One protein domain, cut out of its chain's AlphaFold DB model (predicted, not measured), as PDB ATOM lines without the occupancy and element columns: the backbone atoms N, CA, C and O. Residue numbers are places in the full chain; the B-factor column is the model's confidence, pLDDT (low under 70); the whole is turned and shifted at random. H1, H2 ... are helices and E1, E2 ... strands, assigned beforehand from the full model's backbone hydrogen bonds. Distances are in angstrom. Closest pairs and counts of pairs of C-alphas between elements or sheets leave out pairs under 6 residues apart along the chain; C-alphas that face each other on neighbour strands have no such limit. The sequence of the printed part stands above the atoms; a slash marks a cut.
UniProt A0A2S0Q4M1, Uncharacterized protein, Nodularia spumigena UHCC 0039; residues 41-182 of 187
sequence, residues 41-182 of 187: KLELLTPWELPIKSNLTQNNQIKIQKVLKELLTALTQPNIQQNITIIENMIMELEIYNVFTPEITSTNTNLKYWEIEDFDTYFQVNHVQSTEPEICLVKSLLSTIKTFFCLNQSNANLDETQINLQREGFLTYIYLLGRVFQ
ATOM      1  N   LYS A  41      32.958  11.002 -14.990       77.00
ATOM      2  CA  LYS A  41      33.331   9.663 -15.427       77.00
ATOM      3  C   LYS A  41      34.801   9.422 -15.077       77.00
ATOM      4  O   LYS A  41      35.615  10.339 -15.189       77.00
ATOM      5  N   LEU A  42      35.137   8.207 -14.655       85.50
ATOM      6  CA  LEU A  42      36.523   7.803 -14.477       85.50
ATOM      7  C   LEU A  42      37.200   7.806 -15.846       85.50
ATOM      8  O   LEU A  42      36.810   7.058 -16.742       85.50
ATOM      9  N   GLU A  43      38.206   8.649 -15.997       88.38
ATOM     10  CA  GLU A  43      39.022   8.674 -17.198       88.38
ATOM     11  C   GLU A  43      39.976   7.479 -17.179       88.38
ATOM     12  O   GLU A  43      40.706   7.257 -16.217       88.38
ATOM     13  N   LEU A  44      39.951   6.671 -18.231       86.69
ATOM     14  CA  LEU A  44      40.890   5.578 -18.427       86.69
ATOM     15  C   LEU A  44      41.690   5.868 -19.682       86.69
ATOM     16  O   LEU A  44      41.136   5.982 -20.776       86.69
ATOM     17  N   LEU A  45      43.007   5.970 -19.532       86.88
ATOM     18  CA  LEU A  45      43.877   6.039 -20.693       86.88
ATOM     19  C   LEU A  45      43.688   4.792 -21.545       86.88
ATOM     20  O   LEU A  45      43.652   3.665 -21.043       86.88
ATOM     21  N   THR A  46      43.605   5.005 -22.850       81.69
ATOM     22  CA  THR A  46      43.660   3.892 -23.795       81.69
ATOM     23  C   THR A  46      44.957   3.087 -23.623       81.69
ATOM     24  O   THR A  46      45.997   3.660 -23.281       81.69
ATOM     25  N   PRO A  47      44.947   1.763 -23.876       79.44
ATOM     26  CA  PRO A  47      46.102   0.908 -23.592       79.44
ATOM     27  C   PRO A  47      47.410   1.336 -24.275       79.44
ATOM     28  O   PRO A  47      48.485   1.080 -23.741       79.44
ATOM     29  N   TRP A  48      47.335   1.981 -25.443       79.06
ATOM     30  CA  TRP A  48      48.504   2.460 -26.190       79.06
ATOM     31  C   TRP A  48      49.068   3.798 -25.688       79.06
ATOM     32  O   TRP A  48      50.206   4.118 -26.014       79.06
ATOM     33  N   GLU A  49      48.316   4.546 -24.877       79.38
ATOM     34  CA  GLU A  49      48.770   5.781 -24.212       79.38
ATOM     35  C   GLU A  49      49.375   5.505 -22.825       79.38
ATOM     36  O   GLU A  49      49.835   6.425 -22.146       79.38
ATOM     37  N   LEU A  50      49.366   4.248 -22.361       81.31
ATOM     38  CA  LEU A  50      49.949   3.908 -21.069       81.31
ATOM     39  C   LEU A  50      51.466   4.154 -21.098       81.31
ATOM     40  O   LEU A  50      52.165   3.616 -21.963       81.31
ATOM     41  N   PRO A  51      52.012   4.928 -20.146       76.56
ATOM     42  CA  PRO A  51      53.424   5.274 -20.153       76.56
ATOM     43  C   PRO A  51      54.277   4.032 -19.849       76.56
ATOM     44  O   PRO A  51      54.380   3.597 -18.708       76.56
ATOM     45  N   ILE A  52      54.913   3.458 -20.875       73.38
ATOM     46  CA  ILE A  52      55.882   2.348 -20.725       73.38
ATOM     47  C   ILE A  52      57.261   2.894 -20.317       73.38
ATOM     48  O   ILE A  52      58.010   2.262 -19.571       73.38
ATOM     49  N   LYS A  53      57.598   4.088 -20.814       68.31
ATOM     50  CA  LYS A  53      58.744   4.914 -20.421       68.31
ATOM     51  C   LYS A  53      58.268   6.354 -20.447       68.31
ATOM     52  O   LYS A  53      57.714   6.775 -21.458       68.31
ATOM     53  N   SER A  54      58.458   7.088 -19.360       66.06
ATOM     54  CA  SER A  54      57.974   8.461 -19.287       66.06
ATOM     55  C   SER A  54      59.122   9.458 -19.411       66.06
ATOM     56  O   SER A  54      60.087   9.398 -18.653       66.06
ATOM     57  N   ASN A  55      59.004  10.376 -20.373       71.12
ATOM     58  CA  ASN A  55      59.867  11.551 -20.504       71.12
ATOM     59  C   ASN A  55      59.198  12.732 -19.793       71.12
ATOM     60  O   ASN A  55      58.899  13.751 -20.416       71.12
ATOM     61  N   LEU A  56      58.911  12.567 -18.500       85.06
ATOM     62  CA  LEU A  56      58.319  13.633 -17.699       85.06
ATOM     63  C   LEU A  56      59.179  14.889 -17.784       85.06
ATOM     64  O   LEU A  56      60.399  14.843 -17.609       85.06
ATOM     65  N   THR A  57      58.529  16.032 -17.976       87.75
ATOM     66  CA  THR A  57      59.191  17.312 -17.730       87.75
ATOM     67  C   THR A  57      59.601  17.386 -16.259       87.75
ATOM     68  O   THR A  57      58.922  16.837 -15.389       87.75
ATOM     69  N   GLN A  58      60.679  18.106 -15.949       87.88
ATOM     70  CA  GLN A  58      61.125  18.277 -14.561       87.88
ATOM     71  C   GLN A  58      60.006  18.842 -13.663       87.88
ATOM     72  O   GLN A  58      59.861  18.435 -12.512       87.88
ATOM     73  N   ASN A  59      59.169  19.732 -14.208       88.94
ATOM     74  CA  ASN A  59      57.999  20.263 -13.512       88.94
ATOM     75  C   ASN A  59      56.992  19.155 -13.159       88.94
ATOM     76  O   ASN A  59      56.559  19.056 -12.012       88.94
ATOM     77  N   ASN A  60      56.660  18.286 -14.119       89.31
ATOM     78  CA  ASN A  60      55.717  17.192 -13.891       89.31
ATOM     79  C   ASN A  60      56.296  16.113 -12.969       89.31
ATOM     80  O   ASN A  60      55.553  15.576 -12.153       89.31
ATOM     81  N   GLN A  61      57.607  15.846 -13.010       91.44
ATOM     82  CA  GLN A  61      58.259  14.958 -12.038       91.44
ATOM     83  C   GLN A  61      58.065  15.460 -10.608       91.44
ATOM     84  O   GLN A  61      57.576  14.714  -9.765       91.44
ATOM     85  N   ILE A  62      58.382  16.733 -10.347       91.75
ATOM     86  CA  ILE A  62      58.251  17.337  -9.014       91.75
ATOM     87  C   ILE A  62      56.790  17.296  -8.547       91.75
ATOM     88  O   ILE A  62      56.514  16.874  -7.422       91.75
ATOM     89  N   LYS A  63      55.851  17.694  -9.417       92.38
ATOM     90  CA  LYS A  63      54.412  17.691  -9.115       92.38
ATOM     91  C   LYS A  63      53.905  16.287  -8.781       92.38
ATOM     92  O   LYS A  63      53.320  16.084  -7.720       92.38
ATOM     93  N   ILE A  64      54.153  15.311  -9.656       94.38
ATOM     94  CA  ILE A  64      53.686  13.933  -9.462       94.38
ATOM     95  C   ILE A  64      54.354  13.308  -8.239       94.38
ATOM     96  O   ILE A  64      53.672  12.683  -7.435       94.38
ATOM     97  N   GLN A  65      55.660  13.501  -8.045       95.31
ATOM     98  CA  GLN A  65      56.371  12.958  -6.887       95.31
ATOM     99  C   GLN A  65      55.790  13.483  -5.572       95.31
ATOM    100  O   GLN A  65      55.543  12.691  -4.663       95.31
ATOM    101  N   LYS A  66      55.531  14.795  -5.481       94.75
ATOM    102  CA  LYS A  66      54.870  15.407  -4.320       94.75
ATOM    103  C   LYS A  66      53.516  14.742  -4.059       94.75
ATOM    104  O   LYS A  66      53.292  14.225  -2.966       94.75
ATOM    105  N   VAL A  67      52.657  14.689  -5.078       96.25
ATOM    106  CA  VAL A  67      51.308  14.112  -4.975       96.25
ATOM    107  C   VAL A  67      51.348  12.645  -4.548       96.25
ATOM    108  O   VAL A  67      50.604  12.246  -3.655       96.25
ATOM    109  N   LEU A  68      52.228  11.831  -5.136       96.12
ATOM    110  CA  LEU A  68      52.333  10.413  -4.794       96.12
ATOM    111  C   LEU A  68      52.837  10.201  -3.358       96.12
ATOM    112  O   LEU A  68      52.315   9.328  -2.666       96.12
ATOM    113  N   LYS A  69      53.790  11.007  -2.869       95.62
ATOM    114  CA  LYS A  69      54.256  10.945  -1.469       95.62
ATOM    115  C   LYS A  69      53.161  11.329  -0.475       95.62
ATOM    116  O   LYS A  69      52.961  10.655   0.539       95.62
ATOM    117  N   GLU A  70      52.420  12.390  -0.768       95.12
ATOM    118  CA  GLU A  70      51.286  12.794   0.059       95.12
ATOM    119  C   GLU A  70      50.168  11.735   0.032       95.12
ATOM    120  O   GLU A  70      49.555  11.455   1.063       95.12
ATOM    121  N   LEU A  71      49.945  11.077  -1.110       96.06
ATOM    122  CA  LEU A  71      48.949  10.014  -1.250       96.06
ATOM    123  C   LEU A  71      49.321   8.761  -0.446       96.06
ATOM    124  O   LEU A  71      48.453   8.189   0.215       96.06
ATOM    125  N   LEU A  72      50.600   8.360  -0.448       95.50
ATOM    126  CA  LEU A  72      51.105   7.287   0.423       95.50
ATOM    127  C   LEU A  72      50.806   7.598   1.893       95.50
ATOM    128  O   LEU A  72      50.330   6.740   2.636       95.50
ATOM    129  N   THR A  73      51.012   8.854   2.297       92.75
ATOM    130  CA  THR A  73      50.688   9.303   3.653       92.75
ATOM    131  C   THR A  73      49.186   9.185   3.916       92.75
ATOM    132  O   THR A  73      48.795   8.561   4.897       92.75
ATOM    133  N   ALA A  74      48.331   9.693   3.023       93.50
ATOM    134  CA  ALA A  74      46.876   9.631   3.180       93.50
ATOM    135  C   ALA A  74      46.346   8.189   3.299       93.50
ATOM    136  O   ALA A  74      45.473   7.918   4.120       93.50
ATOM    137  N   LEU A  75      46.888   7.231   2.539       93.06
ATOM    138  CA  LEU A  75      46.444   5.830   2.584       93.06
ATOM    139  C   LEU A  75      46.682   5.140   3.938       93.06
ATOM    140  O   LEU A  75      45.926   4.233   4.302       93.06
ATOM    141  N   THR A  76      47.685   5.593   4.695       88.19
ATOM    142  CA  THR A  76      48.051   5.024   6.006       88.19
ATOM    143  C   THR A  76      47.332   5.687   7.182       88.19
ATOM    144  O   THR A  76      47.317   5.136   8.283       88.19
ATOM    145  N   GLN A  77      46.689   6.842   6.975       89.56
ATOM    146  CA  GLN A  77      45.976   7.543   8.043       89.56
ATOM    147  C   GLN A  77      44.584   6.938   8.304       89.56
ATOM    148  O   GLN A  77      43.878   6.546   7.365       89.56
ATOM    149  N   PRO A  78      44.128   6.904   9.572       87.56
ATOM    150  CA  PRO A  78      42.836   6.319   9.932       87.56
ATOM    151  C   PRO A  78      41.640   7.214   9.570       87.56
ATOM    152  O   PRO A  78      40.531   6.714   9.381       87.56
ATOM    153  N   ASN A  79      41.831   8.534   9.464       91.75
ATOM    154  CA  ASN A  79      40.740   9.481   9.241       91.75
ATOM    155  C   ASN A  79      40.338   9.557   7.758       91.75
ATOM    156  O   ASN A  79      40.874  10.352   6.988       91.75
ATOM    157  N   ILE A  80      39.338   8.758   7.379       91.00
ATOM    158  CA  ILE A  80      38.836   8.667   5.999       91.00
ATOM    159  C   ILE A  80      38.373  10.029   5.456       91.00
ATOM    160  O   ILE A  80      38.707  10.372   4.325       91.00
ATOM    161  N   GLN A  81      37.640  10.822   6.244       92.06
ATOM    162  CA  GLN A  81      37.121  12.115   5.784       92.06
ATOM    163  C   GLN A  81      38.255  13.096   5.474       92.06
ATOM    164  O   GLN A  81      38.221  13.787   4.459       92.06
ATOM    165  N   GLN A  82      39.270  13.132   6.335       93.19
ATOM    166  CA  GLN A  82      40.458  13.946   6.111       93.19
ATOM    167  C   GLN A  82      41.225  13.479   4.868       93.19
ATOM    168  O   GLN A  82      41.631  14.311   4.060       93.19
ATOM    169  N   ASN A  83      41.364  12.164   4.673       93.56
ATOM    170  CA  ASN A  83      42.023  11.598   3.495       93.56
ATOM    171  C   ASN A  83      41.299  11.965   2.194       93.56
ATOM    172  O   ASN A  83      41.954  12.294   1.210       93.56
ATOM    173  N   ILE A  84      39.960  11.961   2.190       93.75
ATOM    174  CA  ILE A  84      39.158  12.407   1.040       93.75
ATOM    175  C   ILE A  84      39.489  13.861   0.694       93.75
ATOM    176  O   ILE A  84      39.808  14.150  -0.454       93.75
ATOM    177  N   THR A  85      39.480  14.763   1.680       93.38
ATOM    178  CA  THR A  85      39.795  16.185   1.461       93.38
ATOM    179  C   THR A  85      41.224  16.392   0.958       93.38
ATOM    180  O   THR A  85      41.448  17.196   0.057       93.38
ATOM    181  N   ILE A  86      42.191  15.643   1.494       94.44
ATOM    182  CA  ILE A  86      43.579  15.660   1.012       94.44
ATOM    183  C   ILE A  86      43.636  15.255  -0.470       94.44
ATOM    184  O   ILE A  86      44.255  15.950  -1.272       94.44
ATOM    185  N   ILE A  87      42.946  14.178  -0.852       95.06
ATOM    186  CA  ILE A  87      42.917  13.696  -2.239       95.06
ATOM    187  C   ILE A  87      42.230  14.697  -3.174       95.06
ATOM    188  O   ILE A  87      42.680  14.892  -4.300       95.06
ATOM    189  N   GLU A  88      41.163  15.363  -2.736       93.00
ATOM    190  CA  GLU A  88      40.512  16.408  -3.535       93.00
ATOM    191  C   GLU A  88      41.449  17.582  -3.811       93.00
ATOM    192  O   GLU A  88      41.507  18.059  -4.944       93.00
ATOM    193  N   ASN A  89      42.243  17.983  -2.818       92.19
ATOM    194  CA  ASN A  89      43.271  18.999  -3.009       92.19
ATOM    195  C   ASN A  89      44.339  18.535  -4.008       92.19
ATOM    196  O   ASN A  89      44.642  19.282  -4.931       92.19
ATOM    197  N   MET A  90      44.829  17.293  -3.914       94.50
ATOM    198  CA  MET A  90      45.773  16.736  -4.900       94.50
ATOM    199  C   MET A  90      45.201  16.739  -6.323       94.50
ATOM    200  O   MET A  90      45.904  17.066  -7.275       94.50
ATOM    201  N   ILE A  91      43.918  16.388  -6.485       91.88
ATOM    202  CA  ILE A  91      43.240  16.413  -7.790       91.88
ATOM    203  C   ILE A  91      43.181  17.841  -8.345       91.88
ATOM    204  O   ILE A  91      43.330  18.012  -9.553       91.88
ATOM    205  N   MET A  92      42.969  18.852  -7.497       88.81
ATOM    206  CA  MET A  92      42.979  20.261  -7.907       88.81
ATOM    207  C   MET A  92      44.390  20.788  -8.202       88.81
ATOM    208  O   MET A  92      44.550  21.608  -9.102       88.81
ATOM    209  N   GLU A  93      45.406  20.330  -7.460       87.56
ATOM    210  CA  GLU A  93      46.814  20.698  -7.677       87.56
ATOM    211  C   GLU A  93      47.360  20.157  -9.000       87.56
ATOM    212  O   GLU A  93      48.172  20.806  -9.664       87.56
ATOM    213  N   LEU A  94      46.911  18.967  -9.396       87.31
ATOM    214  CA  LEU A  94      47.134  18.469 -10.741       87.31
ATOM    215  C   LEU A  94      46.288  19.328 -11.693       87.31
ATOM    216  O   LEU A  94      45.059  19.259 -11.693       87.31
ATOM    217  N   GLU A  95      46.955  20.177 -12.472       76.81
ATOM    218  CA  GLU A  95      46.342  21.160 -13.373       76.81
ATOM    219  C   GLU A  95      45.339  20.537 -14.368       76.81
ATOM    220  O   GLU A  95      45.197  19.314 -14.511       76.81
ATOM    221  N   ILE A  96      44.588  21.406 -15.048       74.56
ATOM    222  CA  ILE A  96      43.722  21.003 -16.156       74.56
ATOM    223  C   ILE A  96      44.619  20.566 -17.314       74.56
ATOM    224  O   ILE A  96      45.460  21.332 -17.774       74.56
ATOM    225  N   TYR A  97      44.402  19.348 -17.790       77.50
ATOM    226  CA  TYR A  97      45.006  18.804 -19.000       77.50
ATOM    227  C   TYR A  97      43.905  18.580 -20.028       77.50
ATOM    228  O   TYR A  97      42.719  18.505 -19.693       77.50
ATOM    229  N   ASN A  98      44.300  18.480 -21.292       81.69
ATOM    230  CA  ASN A  98      43.357  18.210 -22.362       81.69
ATOM    231  C   ASN A  98      43.168  16.704 -22.506       81.69
ATOM    232  O   ASN A  98      44.141  15.973 -22.706       81.69
ATOM    233  N   VAL A  99      41.910  16.273 -22.444       81.50
ATOM    234  CA  VAL A  99      41.487  14.918 -22.789       81.50
ATOM    235  C   VAL A  99      40.730  14.912 -24.100       81.50
ATOM    236  O   VAL A  99      39.952  15.821 -24.394       81.50
ATOM    237  N   PHE A 100      40.938  13.857 -24.872       84.19
ATOM    238  CA  PHE A 100      40.271  13.636 -26.143       84.19
ATOM    239  C   PHE A 100      39.647  12.252 -26.144       84.19
ATOM    240  O   PHE A 100      40.225  11.298 -25.618       84.19
ATOM    241  N   THR A 101      38.473  12.130 -26.750       81.31
ATOM    242  CA  THR A 101      37.869  10.822 -26.987       81.31
ATOM    243  C   THR A 101      38.614  10.159 -28.149       81.31
ATOM    244  O   THR A 101      38.653  10.741 -29.235       81.31
ATOM    245  N   PRO A 102      39.230   8.983 -27.946       75.25
ATOM    246  CA  PRO A 102      39.910   8.259 -29.008       75.25
ATOM    247  C   PRO A 102      38.906   7.864 -30.089       75.25
ATOM    248  O   PRO A 102      37.805   7.393 -29.797       75.25
ATOM    249  N   GLU A 103      39.311   7.980 -31.349       68.31
ATOM    250  CA  GLU A 103      38.565   7.389 -32.455       68.31
ATOM    251  C   GLU A 103      38.832   5.874 -32.470       68.31
ATOM    252  O   GLU A 103      39.786   5.380 -33.074       68.31
ATOM    253  N   ILE A 104      38.026   5.115 -31.721       65.44
ATOM    254  CA  ILE A 104      38.163   3.657 -31.633       65.44
ATOM    255  C   ILE A 104      37.519   3.032 -32.872       65.44
ATOM    256  O   ILE A 104      36.318   2.780 -32.918       65.44
ATOM    257  N   THR A 105      38.336   2.765 -33.886       62.06
ATOM    258  CA  THR A 105      37.891   2.128 -35.137       62.06
ATOM    259  C   THR A 105      37.742   0.606 -35.021       62.06
ATOM    260  O   THR A 105      37.032  -0.012 -35.813       62.06
ATOM    261  N   SER A 106      38.388  -0.012 -34.030       64.19
ATOM    262  CA  SER A 106      38.299  -1.438 -33.702       64.19
ATOM    263  C   SER A 106      38.818  -1.668 -32.284       64.19
ATOM    264  O   SER A 106      39.844  -1.106 -31.905       64.19
ATOM    265  N   THR A 107      38.165  -2.532 -31.508       65.44
ATOM    266  CA  THR A 107      38.698  -2.992 -30.212       65.44
ATOM    267  C   THR A 107      39.589  -4.222 -30.335       65.44
ATOM    268  O   THR A 107      40.136  -4.677 -29.336       65.44
ATOM    269  N   ASN A 108      39.741  -4.779 -31.544       66.81
ATOM    270  CA  ASN A 108      40.392  -6.072 -31.786       66.81
ATOM    271  C   ASN A 108      39.813  -7.201 -30.910       66.81
ATOM    272  O   ASN A 108      40.499  -8.165 -30.575       66.81
ATOM    273  N   THR A 109      38.533  -7.077 -30.551       73.69
ATOM    274  CA  THR A 109      37.754  -8.090 -29.835       73.69
ATOM    275  C   THR A 109      36.495  -8.439 -30.629       73.69
ATOM    276  O   THR A 109      36.164  -7.780 -31.614       73.69
ATOM    277  N   ASN A 110      35.766  -9.463 -30.182       83.50
ATOM    278  CA  ASN A 110      34.457  -9.809 -30.743       83.50
ATOM    279  C   ASN A 110      33.318  -8.901 -30.234       83.50
ATOM    280  O   ASN A 110      32.170  -9.119 -30.623       83.50
ATOM    281  N   LEU A 111      33.606  -7.934 -29.351       78.44
ATOM    282  CA  LEU A 111      32.602  -7.019 -28.808       78.44
ATOM    283  C   LEU A 111      32.201  -5.984 -29.856       78.44
ATOM    284  O   LEU A 111      33.041  -5.375 -30.523       78.44
ATOM    285  N   LYS A 112      30.896  -5.758 -29.969       82.88
ATOM    286  CA  LYS A 112      30.322  -4.685 -30.776       82.88
ATOM    287  C   LYS A 112      30.511  -3.358 -30.053       82.88
ATOM    288  O   LYS A 112      30.472  -3.295 -28.830       82.88
ATOM    289  N   TYR A 113      30.625  -2.279 -30.820       79.19
ATOM    290  CA  TYR A 113      30.813  -0.931 -30.277       79.19
ATOM    291  C   TYR A 113      29.770  -0.552 -29.210       79.19
ATOM    292  O   TYR A 113      30.140  -0.108 -28.131       79.19
ATOM    293  N   TRP A 114      28.487  -0.842 -29.451       83.06
ATOM    294  CA  TRP A 114      27.422  -0.541 -28.486       83.06
ATOM    295  C   TRP A 114      27.543  -1.326 -27.168       83.06
ATOM    296  O   TRP A 114      27.084  -0.841 -26.142       83.06
ATOM    297  N   GLU A 115      28.153  -2.520 -27.164       83.12
ATOM    298  CA  GLU A 115      28.375  -3.303 -25.932       83.12
ATOM    299  C   GLU A 115      29.441  -2.633 -25.057       83.12
ATOM    300  O   GLU A 115      29.362  -2.665 -23.832       83.12
ATOM    301  N   ILE A 116      30.421  -1.994 -25.697       80.19
ATOM    302  CA  ILE A 116      31.468  -1.222 -25.026       80.19
ATOM    303  C   ILE A 116      30.896   0.106 -24.521       80.19
ATOM    304  O   ILE A 116      31.147   0.470 -23.379       80.19
ATOM    305  N   GLU A 117      30.076   0.797 -25.316       82.06
ATOM    306  CA  GLU A 117      29.399   2.026 -24.872       82.06
ATOM    307  C   GLU A 117      28.435   1.785 -23.703       82.06
ATOM    308  O   GLU A 117      28.369   2.603 -22.782       82.06
ATOM    309  N   ASP A 118      27.689   0.675 -23.724       83.12
ATOM    310  CA  ASP A 118      26.800   0.285 -22.625       83.12
ATOM    311  C   ASP A 118      27.610  -0.002 -21.354       83.12
ATOM    312  O   ASP A 118      27.279   0.502 -20.280       83.12
ATOM    313  N   PHE A 119      28.737  -0.712 -21.484       83.81
ATOM    314  CA  PHE A 119      29.672  -0.943 -20.383       83.81
ATOM    315  C   PHE A 119      30.230   0.373 -19.817       83.81
ATOM    316  O   PHE A 119      30.129   0.618 -18.614       83.81
ATOM    317  N   ASP A 120      30.766   1.248 -20.667       84.06
ATOM    318  CA  ASP A 120      31.339   2.537 -20.262       84.06
ATOM    319  C   ASP A 120      30.285   3.435 -19.602       84.06
ATOM    320  O   ASP A 120      30.555   4.124 -18.615       84.06
ATOM    321  N   THR A 121      29.047   3.398 -20.096       85.12
ATOM    322  CA  THR A 121      27.920   4.121 -19.499       85.12
ATOM    323  C   THR A 121      27.551   3.545 -18.137       85.12
ATOM    324  O   THR A 121      27.375   4.303 -17.182       85.12
ATOM    325  N   TYR A 122      27.466   2.220 -18.018       82.25
ATOM    326  CA  TYR A 122      27.116   1.550 -16.771       82.25
ATOM    327  C   TYR A 122      28.161   1.804 -15.678       82.25
ATOM    328  O   TYR A 122      27.808   2.159 -14.552       82.25
ATOM    329  N   PHE A 123      29.447   1.676 -16.013       79.94
ATOM    330  CA  PHE A 123      30.554   1.872 -15.075       79.94
ATOM    331  C   PHE A 123      30.999   3.330 -14.934       79.94
ATOM    332  O   PHE A 123      31.890   3.609 -14.135       79.94
ATOM    333  N   GLN A 124      30.369   4.260 -15.662       82.62
ATOM    334  CA  GLN A 124      30.750   5.675 -15.690       82.62
ATOM    335  C   GLN A 124      32.238   5.852 -16.012       82.62
ATOM    336  O   GLN A 124      32.950   6.603 -15.354       82.62
ATOM    337  N   VAL A 125      32.706   5.134 -17.026       84.38
ATOM    338  CA  VAL A 125      34.075   5.186 -17.531       84.38
ATOM    339  C   VAL A 125      34.097   5.997 -18.819       84.38
ATOM    340  O   VAL A 125      33.131   6.023 -19.584       84.38
ATOM    341  N   ASN A 126      35.200   6.702 -19.042       86.81
ATOM    342  CA  ASN A 126      35.496   7.337 -20.311       86.81
ATOM    343  C   ASN A 126      36.903   6.942 -20.748       86.81
ATOM    344  O   ASN A 126      37.878   7.275 -20.075       86.81
ATOM    345  N   HIS A 127      37.014   6.253 -21.876       85.75
ATOM    346  CA  HIS A 127      38.309   5.998 -22.486       85.75
ATOM    347  C   HIS A 127      38.825   7.292 -23.124       85.75
ATOM    348  O   HIS A 127      38.125   7.908 -23.924       85.75
ATOM    349  N   VAL A 128      40.034   7.722 -22.761       88.12
ATOM    350  CA  VAL A 128      40.600   9.005 -23.198       88.12
ATOM    351  C   VAL A 128      42.027   8.867 -23.727       88.12
ATOM    352  O   VAL A 128      42.777   7.953 -23.373       88.12
ATOM    353  N   GLN A 129      42.404   9.817 -24.575       88.44
ATOM    354  CA  GLN A 129      43.789  10.198 -24.836       88.44
ATOM    355  C   GLN A 129      44.066  11.526 -24.137       88.44
ATOM    356  O   GLN A 129      43.147  12.318 -23.931       88.44
ATOM    357  N   SER A 130      45.320  11.781 -23.780       88.69
ATOM    358  CA  SER A 130      45.713  12.986 -23.049       88.69
ATOM    359  C   SER A 130      46.983  13.576 -23.644       88.69
ATOM    360  O   SER A 130      47.869  12.834 -24.060       88.69
ATOM    361  N   THR A 131      47.108  14.905 -23.633       87.75
ATOM    362  CA  THR A 131      48.403  15.556 -23.905       87.75
ATOM    363  C   THR A 131      49.439  15.281 -22.814       87.75
ATOM    364  O   THR A 131      50.631  15.430 -23.054       87.75
ATOM    365  N   GLU A 132      48.982  14.901 -21.620       88.44
ATOM    366  CA  GLU A 132      49.796  14.581 -20.445       88.44
ATOM    367  C   GLU A 132      49.296  13.258 -19.834       88.44
ATOM    368  O   GLU A 132      48.530  13.265 -18.859       88.44
ATOM    369  N   PRO A 133      49.630  12.101 -20.439       89.19
ATOM    370  CA  PRO A 133      49.097  10.806 -20.016       89.19
ATOM    371  C   PRO A 133      49.494  10.463 -18.576       89.19
ATOM    372  O   PRO A 133      48.662  10.034 -17.787       89.19
ATOM    373  N   GLU A 134      50.721  10.753 -18.162       90.50
ATOM    374  CA  GLU A 134      51.174  10.671 -16.770       90.50
ATOM    375  C   GLU A 134      50.244  11.367 -15.756       90.50
ATOM    376  O   GLU A 134      49.888  10.771 -14.737       90.50
ATOM    377  N   ILE A 135      49.819  12.604 -16.031       91.44
ATOM    378  CA  ILE A 135      48.957  13.392 -15.143       91.44
ATOM    379  C   ILE A 135      47.552  12.794 -15.120       91.44
ATOM    380  O   ILE A 135      46.977  12.620 -14.043       91.44
ATOM    381  N   CYS A 136      47.032  12.413 -16.291       90.88
ATOM    382  CA  CYS A 136      45.753  11.719 -16.416       90.88
ATOM    383  C   CYS A 136      45.739  10.421 -15.594       90.88
ATOM    384  O   CYS A 136      44.814  10.183 -14.816       90.88
ATOM    385  N   LEU A 137      46.801   9.616 -15.681       91.88
ATOM    386  CA  LEU A 137      46.920   8.356 -14.950       91.88
ATOM    387  C   LEU A 137      46.898   8.571 -13.431       91.88
ATOM    388  O   LEU A 137      46.181   7.872 -12.711       91.88
ATOM    389  N   VAL A 138      47.648   9.560 -12.938       94.12
ATOM    390  CA  VAL A 138      47.702   9.884 -11.505       94.12
ATOM    391  C   VAL A 138      46.359  10.431 -11.017       94.12
ATOM    392  O   VAL A 138      45.865   9.991  -9.980       94.12
ATOM    393  N   LYS A 139      45.707  11.327 -11.769       92.88
ATOM    394  CA  LYS A 139      44.365  11.829 -11.426       92.88
ATOM    395  C   LYS A 139      43.302  10.739 -11.398       92.88
ATOM    396  O   LYS A 139      42.427  10.754 -10.529       92.88
ATOM    397  N   SER A 140      43.390   9.781 -12.309       91.31
ATOM    398  CA  SER A 140      42.468   8.646 -12.374       91.31
ATOM    399  C   SER A 140      42.645   7.727 -11.165       91.31
ATOM    400  O   SER A 140      41.663   7.314 -10.540       91.31
ATOM    401  N   LEU A 141      43.895   7.493 -10.745       94.62
ATOM    402  CA  LEU A 141      44.200   6.784  -9.502       94.62
ATOM    403  C   LEU A 141      43.642   7.519  -8.275       94.62
ATOM    404  O   LEU A 141      42.959   6.904  -7.456       94.62
ATOM    405  N   LEU A 142      43.879   8.830  -8.164       95.25
ATOM    406  CA  LEU A 142      43.346   9.653  -7.073       95.25
ATOM    407  C   LEU A 142      41.815   9.584  -7.012       95.25
ATOM    408  O   LEU A 142      41.245   9.362  -5.945       95.25
ATOM    409  N   SER A 143      41.147   9.705  -8.158       92.00
ATOM    410  CA  SER A 143      39.683   9.634  -8.260       92.00
ATOM    411  C   SER A 143      39.143   8.263  -7.852       92.00
ATOM    412  O   SER A 143      38.129   8.170  -7.153       92.00
ATOM    413  N   THR A 144      39.860   7.197  -8.214       92.62
ATOM    414  CA  THR A 144      39.538   5.820  -7.816       92.62
ATOM    415  C   THR A 144      39.662   5.641  -6.304       92.62
ATOM    416  O   THR A 144      38.728   5.164  -5.661       92.62
ATOM    417  N   ILE A 145      40.774   6.081  -5.705       95.06
ATOM    418  CA  ILE A 145      41.004   5.984  -4.255       95.06
ATOM    419  C   ILE A 145      39.994   6.841  -3.483       95.06
ATOM    420  O   ILE A 145      39.446   6.391  -2.476       95.06
ATOM    421  N   LYS A 146      39.683   8.049  -3.971       93.75
ATOM    422  CA  LYS A 146      38.642   8.901  -3.383       93.75
ATOM    423  C   LYS A 146      37.296   8.187  -3.362       93.75
ATOM    424  O   LYS A 146      36.642   8.124  -2.323       93.75
ATOM    425  N   THR A 147      36.903   7.621  -4.499       90.62
ATOM    426  CA  THR A 147      35.652   6.866  -4.630       90.62
ATOM    427  C   THR A 147      35.632   5.681  -3.671       90.62
ATOM    428  O   THR A 147      34.651   5.495  -2.954       90.62
ATOM    429  N   PHE A 148      36.733   4.933  -3.576       92.62
ATOM    430  CA  PHE A 148      36.887   3.848  -2.611       92.62
ATOM    431  C   PHE A 148      36.690   4.316  -1.160       92.62
ATOM    432  O   PHE A 148      35.932   3.697  -0.414       92.62
ATOM    433  N   PHE A 149      37.301   5.431  -0.754       92.44
ATOM    434  CA  PHE A 149      37.108   5.976   0.590       92.44
ATOM    435  C   PHE A 149      35.673   6.433   0.849       92.44
ATOM    436  O   PHE A 149      35.133   6.152   1.920       92.44
ATOM    437  N   CYS A 150      35.023   7.050  -0.133       90.88
ATOM    438  CA  CYS A 150      33.620   7.439  -0.024       90.88
ATOM    439  C   CYS A 150      32.682   6.224   0.078       90.88
ATOM    440  O   CYS A 150      31.716   6.255   0.847       90.88
ATOM    441  N   LEU A 151      32.985   5.135  -0.636       89.31
ATOM    442  CA  LEU A 151      32.276   3.860  -0.512       89.31
ATOM    443  C   LEU A 151      32.482   3.232   0.868       89.31
ATOM    444  O   LEU A 151      31.502   2.795   1.468       89.31
ATOM    445  N   ASN A 152      33.714   3.236   1.381       90.06
ATOM    446  CA  ASN A 152      34.040   2.721   2.710       90.06
ATOM    447  C   ASN A 152      33.296   3.490   3.814       90.06
ATOM    448  O   ASN A 152      32.617   2.902   4.646       90.06
ATOM    449  N   GLN A 153      33.329   4.824   3.760       89.06
ATOM    450  CA  GLN A 153      32.644   5.680   4.731       89.06
ATOM    451  C   GLN A 153      31.121   5.476   4.742       89.06
ATOM    452  O   GLN A 153      30.478   5.633   5.778       89.06
ATOM    453  N   SER A 154      30.536   5.155   3.588       86.25
ATOM    454  CA  SER A 154      29.079   5.094   3.427       86.25
ATOM    455  C   SER A 154      28.489   3.708   3.640       86.25
ATOM    456  O   SER A 154      27.271   3.581   3.741       86.25
ATOM    457  N   ASN A 155      29.328   2.675   3.708       84.62
ATOM    458  CA  ASN A 155      28.899   1.292   3.847       84.62
ATOM    459  C   ASN A 155      29.605   0.640   5.038       84.62
ATOM    460  O   ASN A 155      30.639  -0.000   4.888       84.62
ATOM    461  N   ALA A 156      28.988   0.737   6.216       76.31
ATOM    462  CA  ALA A 156      29.523   0.177   7.460       76.31
ATOM    463  C   ALA A 156      29.648  -1.365   7.479       76.31
ATOM    464  O   ALA A 156      30.197  -1.915   8.426       76.31
ATOM    465  N   ASN A 157      29.137  -2.063   6.458       87.50
ATOM    466  CA  ASN A 157      29.103  -3.530   6.382       87.50
ATOM    467  C   ASN A 157      30.144  -4.123   5.418       87.50
ATOM    468  O   ASN A 157      30.057  -5.301   5.075       87.50
ATOM    469  N   LEU A 158      31.074  -3.316   4.905       88.88
ATOM    470  CA  LEU A 158      32.149  -3.827   4.059       88.88
ATOM    471  C   LEU A 158      33.162  -4.606   4.908       88.88
ATOM    472  O   LEU A 158      33.486  -4.205   6.022       88.88
ATOM    473  N   ASP A 159      33.662  -5.720   4.373       92.50
ATOM    474  CA  ASP A 159      34.671  -6.547   5.039       92.50
ATOM    475  C   ASP A 159      35.982  -5.761   5.197       92.50
ATOM    476  O   ASP A 159      36.632  -5.403   4.208       92.50
ATOM    477  N   GLU A 160      36.381  -5.514   6.446       91.19
ATOM    478  CA  GLU A 160      37.617  -4.808   6.796       91.19
ATOM    479  C   GLU A 160      38.859  -5.469   6.188       91.19
ATOM    480  O   GLU A 160      39.797  -4.781   5.785       91.19
ATOM    481  N   THR A 161      38.853  -6.796   6.044       94.19
ATOM    482  CA  THR A 161      39.944  -7.539   5.406       94.19
ATOM    483  C   THR A 161      40.087  -7.126   3.945       94.19
ATOM    484  O   THR A 161      41.193  -6.840   3.489       94.19
ATOM    485  N   GLN A 162      38.972  -7.035   3.213       94.12
ATOM    486  CA  GLN A 162      38.972  -6.621   1.806       94.12
ATOM    487  C   GLN A 162      39.333  -5.143   1.658       94.12
ATOM    488  O   GLN A 162      40.082  -4.781   0.752       94.12
ATOM    489  N   ILE A 163      38.862  -4.291   2.574       93.00
ATOM    490  CA  ILE A 163      39.244  -2.873   2.623       93.00
ATOM    491  C   ILE A 163      40.763  -2.739   2.766       93.00
ATOM    492  O   ILE A 163      41.381  -1.965   2.036       93.00
ATOM    493  N   ASN A 164      41.370  -3.492   3.683       93.12
ATOM    494  CA  ASN A 164      42.808  -3.436   3.920       93.12
ATOM    495  C   ASN A 164      43.602  -3.990   2.731       93.12
ATOM    496  O   ASN A 164      44.541  -3.340   2.284       93.12
ATOM    497  N   LEU A 165      43.181  -5.114   2.140       95.75
ATOM    498  CA  LEU A 165      43.802  -5.644   0.918       95.75
ATOM    499  C   LEU A 165      43.745  -4.641  -0.240       95.75
ATOM    500  O   LEU A 165      44.732  -4.460  -0.953       95.75
ATOM    501  N   GLN A 166      42.617  -3.951  -0.411       95.25
ATOM    502  CA  GLN A 166      42.480  -2.934  -1.448       95.25
ATOM    503  C   GLN A 166      43.408  -1.733  -1.193       95.25
ATOM    504  O   GLN A 166      44.001  -1.214  -2.140       95.25
ATOM    505  N   ARG A 167      43.588  -1.312   0.070       94.56
ATOM    506  CA  ARG A 167      44.568  -0.271   0.438       94.56
ATOM    507  C   ARG A 167      45.998  -0.688   0.096       94.56
ATOM    508  O   ARG A 167      46.709   0.096  -0.527       94.56
ATOM    509  N   GLU A 168      46.394  -1.918   0.420       95.19
ATOM    510  CA  GLU A 168      47.712  -2.466   0.058       95.19
ATOM    511  C   GLU A 168      47.915  -2.533  -1.464       95.19
ATOM    512  O   GLU A 168      48.994  -2.220  -1.982       95.19
ATOM    513  N   GLY A 169      46.858  -2.870  -2.208       96.56
ATOM    514  CA  GLY A 169      46.852  -2.810  -3.667       96.56
ATOM    515  C   GLY A 169      47.142  -1.401  -4.190       96.56
ATOM    516  O   GLY A 169      47.979  -1.233  -5.080       96.56
ATOM    517  N   PHE A 170      46.520  -0.375  -3.601       96.69
ATOM    518  CA  PHE A 170      46.799   1.016  -3.959       96.69
ATOM    519  C   PHE A 170      48.231   1.438  -3.619       96.69
ATOM    520  O   PHE A 170      48.879   2.058  -4.462       96.69
ATOM    521  N   LEU A 171      48.754   1.065  -2.447       96.19
ATOM    522  CA  LEU A 171      50.151   1.332  -2.078       96.19
ATOM    523  C   LEU A 171      51.115   0.719  -3.103       96.19
ATOM    524  O   LEU A 171      51.984   1.406  -3.643       96.19
ATOM    525  N   THR A 172      50.909  -0.553  -3.445       95.56
ATOM    526  CA  THR A 172      51.716  -1.267  -4.444       95.56
ATOM    527  C   THR A 172      51.669  -0.575  -5.807       95.56
ATOM    528  O   THR A 172      52.698  -0.424  -6.471       95.56
ATOM    529  N   TYR A 173      50.483  -0.124  -6.219       94.81
ATOM    530  CA  TYR A 173      50.300   0.582  -7.481       94.81
ATOM    531  C   TYR A 173      51.003   1.948  -7.495       94.81
ATOM    532  O   TYR A 173      51.636   2.297  -8.489       94.81
ATOM    533  N   ILE A 174      50.995   2.691  -6.384       96.06
ATOM    534  CA  ILE A 174      51.734   3.958  -6.268       96.06
ATOM    535  C   ILE A 174      53.242   3.732  -6.422       96.06
ATOM    536  O   ILE A 174      53.893   4.444  -7.187       96.06
ATOM    537  N   TYR A 175      53.805   2.705  -5.779       95.19
ATOM    538  CA  TYR A 175      55.219   2.354  -5.962       95.19
ATOM    539  C   TYR A 175      55.540   1.872  -7.382       95.19
ATOM    540  O   TYR A 175      56.647   2.088  -7.883       95.19
ATOM    541  N   LEU A 176      54.598   1.212  -8.060       93.00
ATOM    542  CA  LEU A 176      54.744   0.886  -9.478       93.00
ATOM    543  C   LEU A 176      54.828   2.160 -10.327       93.00
ATOM    544  O   LEU A 176      55.754   2.272 -11.129       93.00
ATOM    545  N   LEU A 177      53.930   3.127 -10.116       92.81
ATOM    546  CA  LEU A 177      53.978   4.414 -10.816       92.81
ATOM    547  C   LEU A 177      55.285   5.159 -10.548       92.81
ATOM    548  O   LEU A 177      55.902   5.641 -11.492       92.81
ATOM    549  N   GLY A 178      55.757   5.179  -9.298       93.38
ATOM    550  CA  GLY A 178      57.061   5.750  -8.954       93.38
ATOM    551  C   GLY A 178      58.190   5.164  -9.800       93.38
ATOM    552  O   GLY A 178      58.971   5.904 -10.387       93.38
ATOM    553  N   ARG A 179      58.228   3.838  -9.968       91.38
ATOM    554  CA  ARG A 179      59.235   3.172 -10.811       91.38
ATOM    555  C   ARG A 179      59.079   3.488 -12.298       91.38
ATOM    556  O   ARG A 179      60.076   3.773 -12.955       91.38
ATOM    557  N   VAL A 180      57.855   3.457 -12.827       90.88
ATOM    558  CA  VAL A 180      57.562   3.774 -14.242       90.88
ATOM    559  C   VAL A 180      57.977   5.210 -14.584       90.88
ATOM    560  O   VAL A 180      58.526   5.467 -15.656       90.88
ATOM    561  N   PHE A 181      57.760   6.131 -13.648       91.62
ATOM    562  CA  PHE A 181      58.078   7.550 -13.771       91.62
ATOM    563  C   PHE A 181      59.488   7.924 -13.300       91.62
ATOM    564  O   PHE A 181      59.862   9.088 -13.409       91.62
ATOM    565  N   GLN A 182      60.274   6.954 -12.817       91.19
ATOM    566  CA  GLN A 182      61.621   7.159 -12.272       91.19
ATOM    567  C   GLN A 182      61.654   8.190 -11.128       91.19
ATOM    568  O   GLN A 182      62.535   9.043 -11.058       91.19
TER     569      GLN A 182
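Overview. This is residues 41 to 182 of the 187 residues of an uncharacterized protein of Nodularia spumigena UHCC 0039 (UniProt A0A2S0Q4M1). Four helices, H1, H2, H4 and H5, form an up-and-down bundle, each running against the one before it in the chain, and a small two-strand sheet packs with E1 beside the first part of H4. E2 lies beyond E1, and H3 is farther out still, reached from H2 by the long stretch of residues 94 to 112. The printed part has 142 residues, with five named helices and two named strands in the order E1 H1 H2 H3 E2 H4 H5; the sheet, order E1 E2, is parallel and the class is mostly helix. The whole is compact, with a radius of gyration of the C-alphas of 16.2 A and spans of 46 by 42 by 23 A.

Arrangement. E1, residues 42 to 45, is the parallel neighbour of E2, residues 125 to 130, at 45 degrees; N 44 and O 126 are 2.8 A apart and N 128 and O 44 2.9 A, within hydrogen-bond range. Between them in the chain come H1, residues 58 to 76, H2, residues 80 to 93, and H3, residues 113 to 123, in a strand-helix-strand unit, two parallel neighbour strands with helices between. H1 and H2 form a helical hairpin and touch at a shallow tilt of 6 degrees, opposite ways, H1 with residues 67 to 75 alone; their closest C-alphas, of Ala 74 and Asn 83, are 5.2 A apart. H3 touches no helix. Residues 99 to 100 pair, antiparallel, with residues 129 to 130 of E2. H4, residues 133 to 154, and E1 come closest at the C-alphas of Glu 43 and Ser 140, 5.9 A. H2 and H4 touch at a shallow tilt of 22 degrees, opposite ways, closest at the C-alphas of Ile 84 and Lys 146, 5.7 A. H1 and H4 only just touch, with 3 pairs of C-alphas within 8 A, the closest those of Ile 64 and Ile 135, 7.4 A. H5, residues 160 to 180, touches H1, closest at the C-alphas of Leu 72 and Leu 171, 6.5 A. H5 is close to but not clearly touching H4, and apart from H2. Every O i to N i+4 pair is within hydrogen-bond range in H2, H3, H4 and H5, and 14 of 15 are in H1.

Along the chain. E1 begins at C-alpha 42, (36.523, 7.803, -14.477), and is 9.8 A long. H1 is 27.7 A, H2 19.9 A, H3 15.5 A and E2 15.1 A long. H4 runs 31.4 A from C-alpha 133 at (49.097, 10.806, -20.016). H5, 30.2 A long, ends at C-alpha 180, (57.562, 3.774, -14.242).

Size, cuts and confidence. The two C-alphas farthest apart, of Pro 78 and Thr 105, are 45.5 A apart. The printed part has no cut. The links E1 to H1 and H2 to H3 are long, and residues 154 to 159, of which 154 belongs to H4, stand free. The mean pLDDT of the printed part is 87.4; residues 53 to 54 and 103 to 108 are under 70.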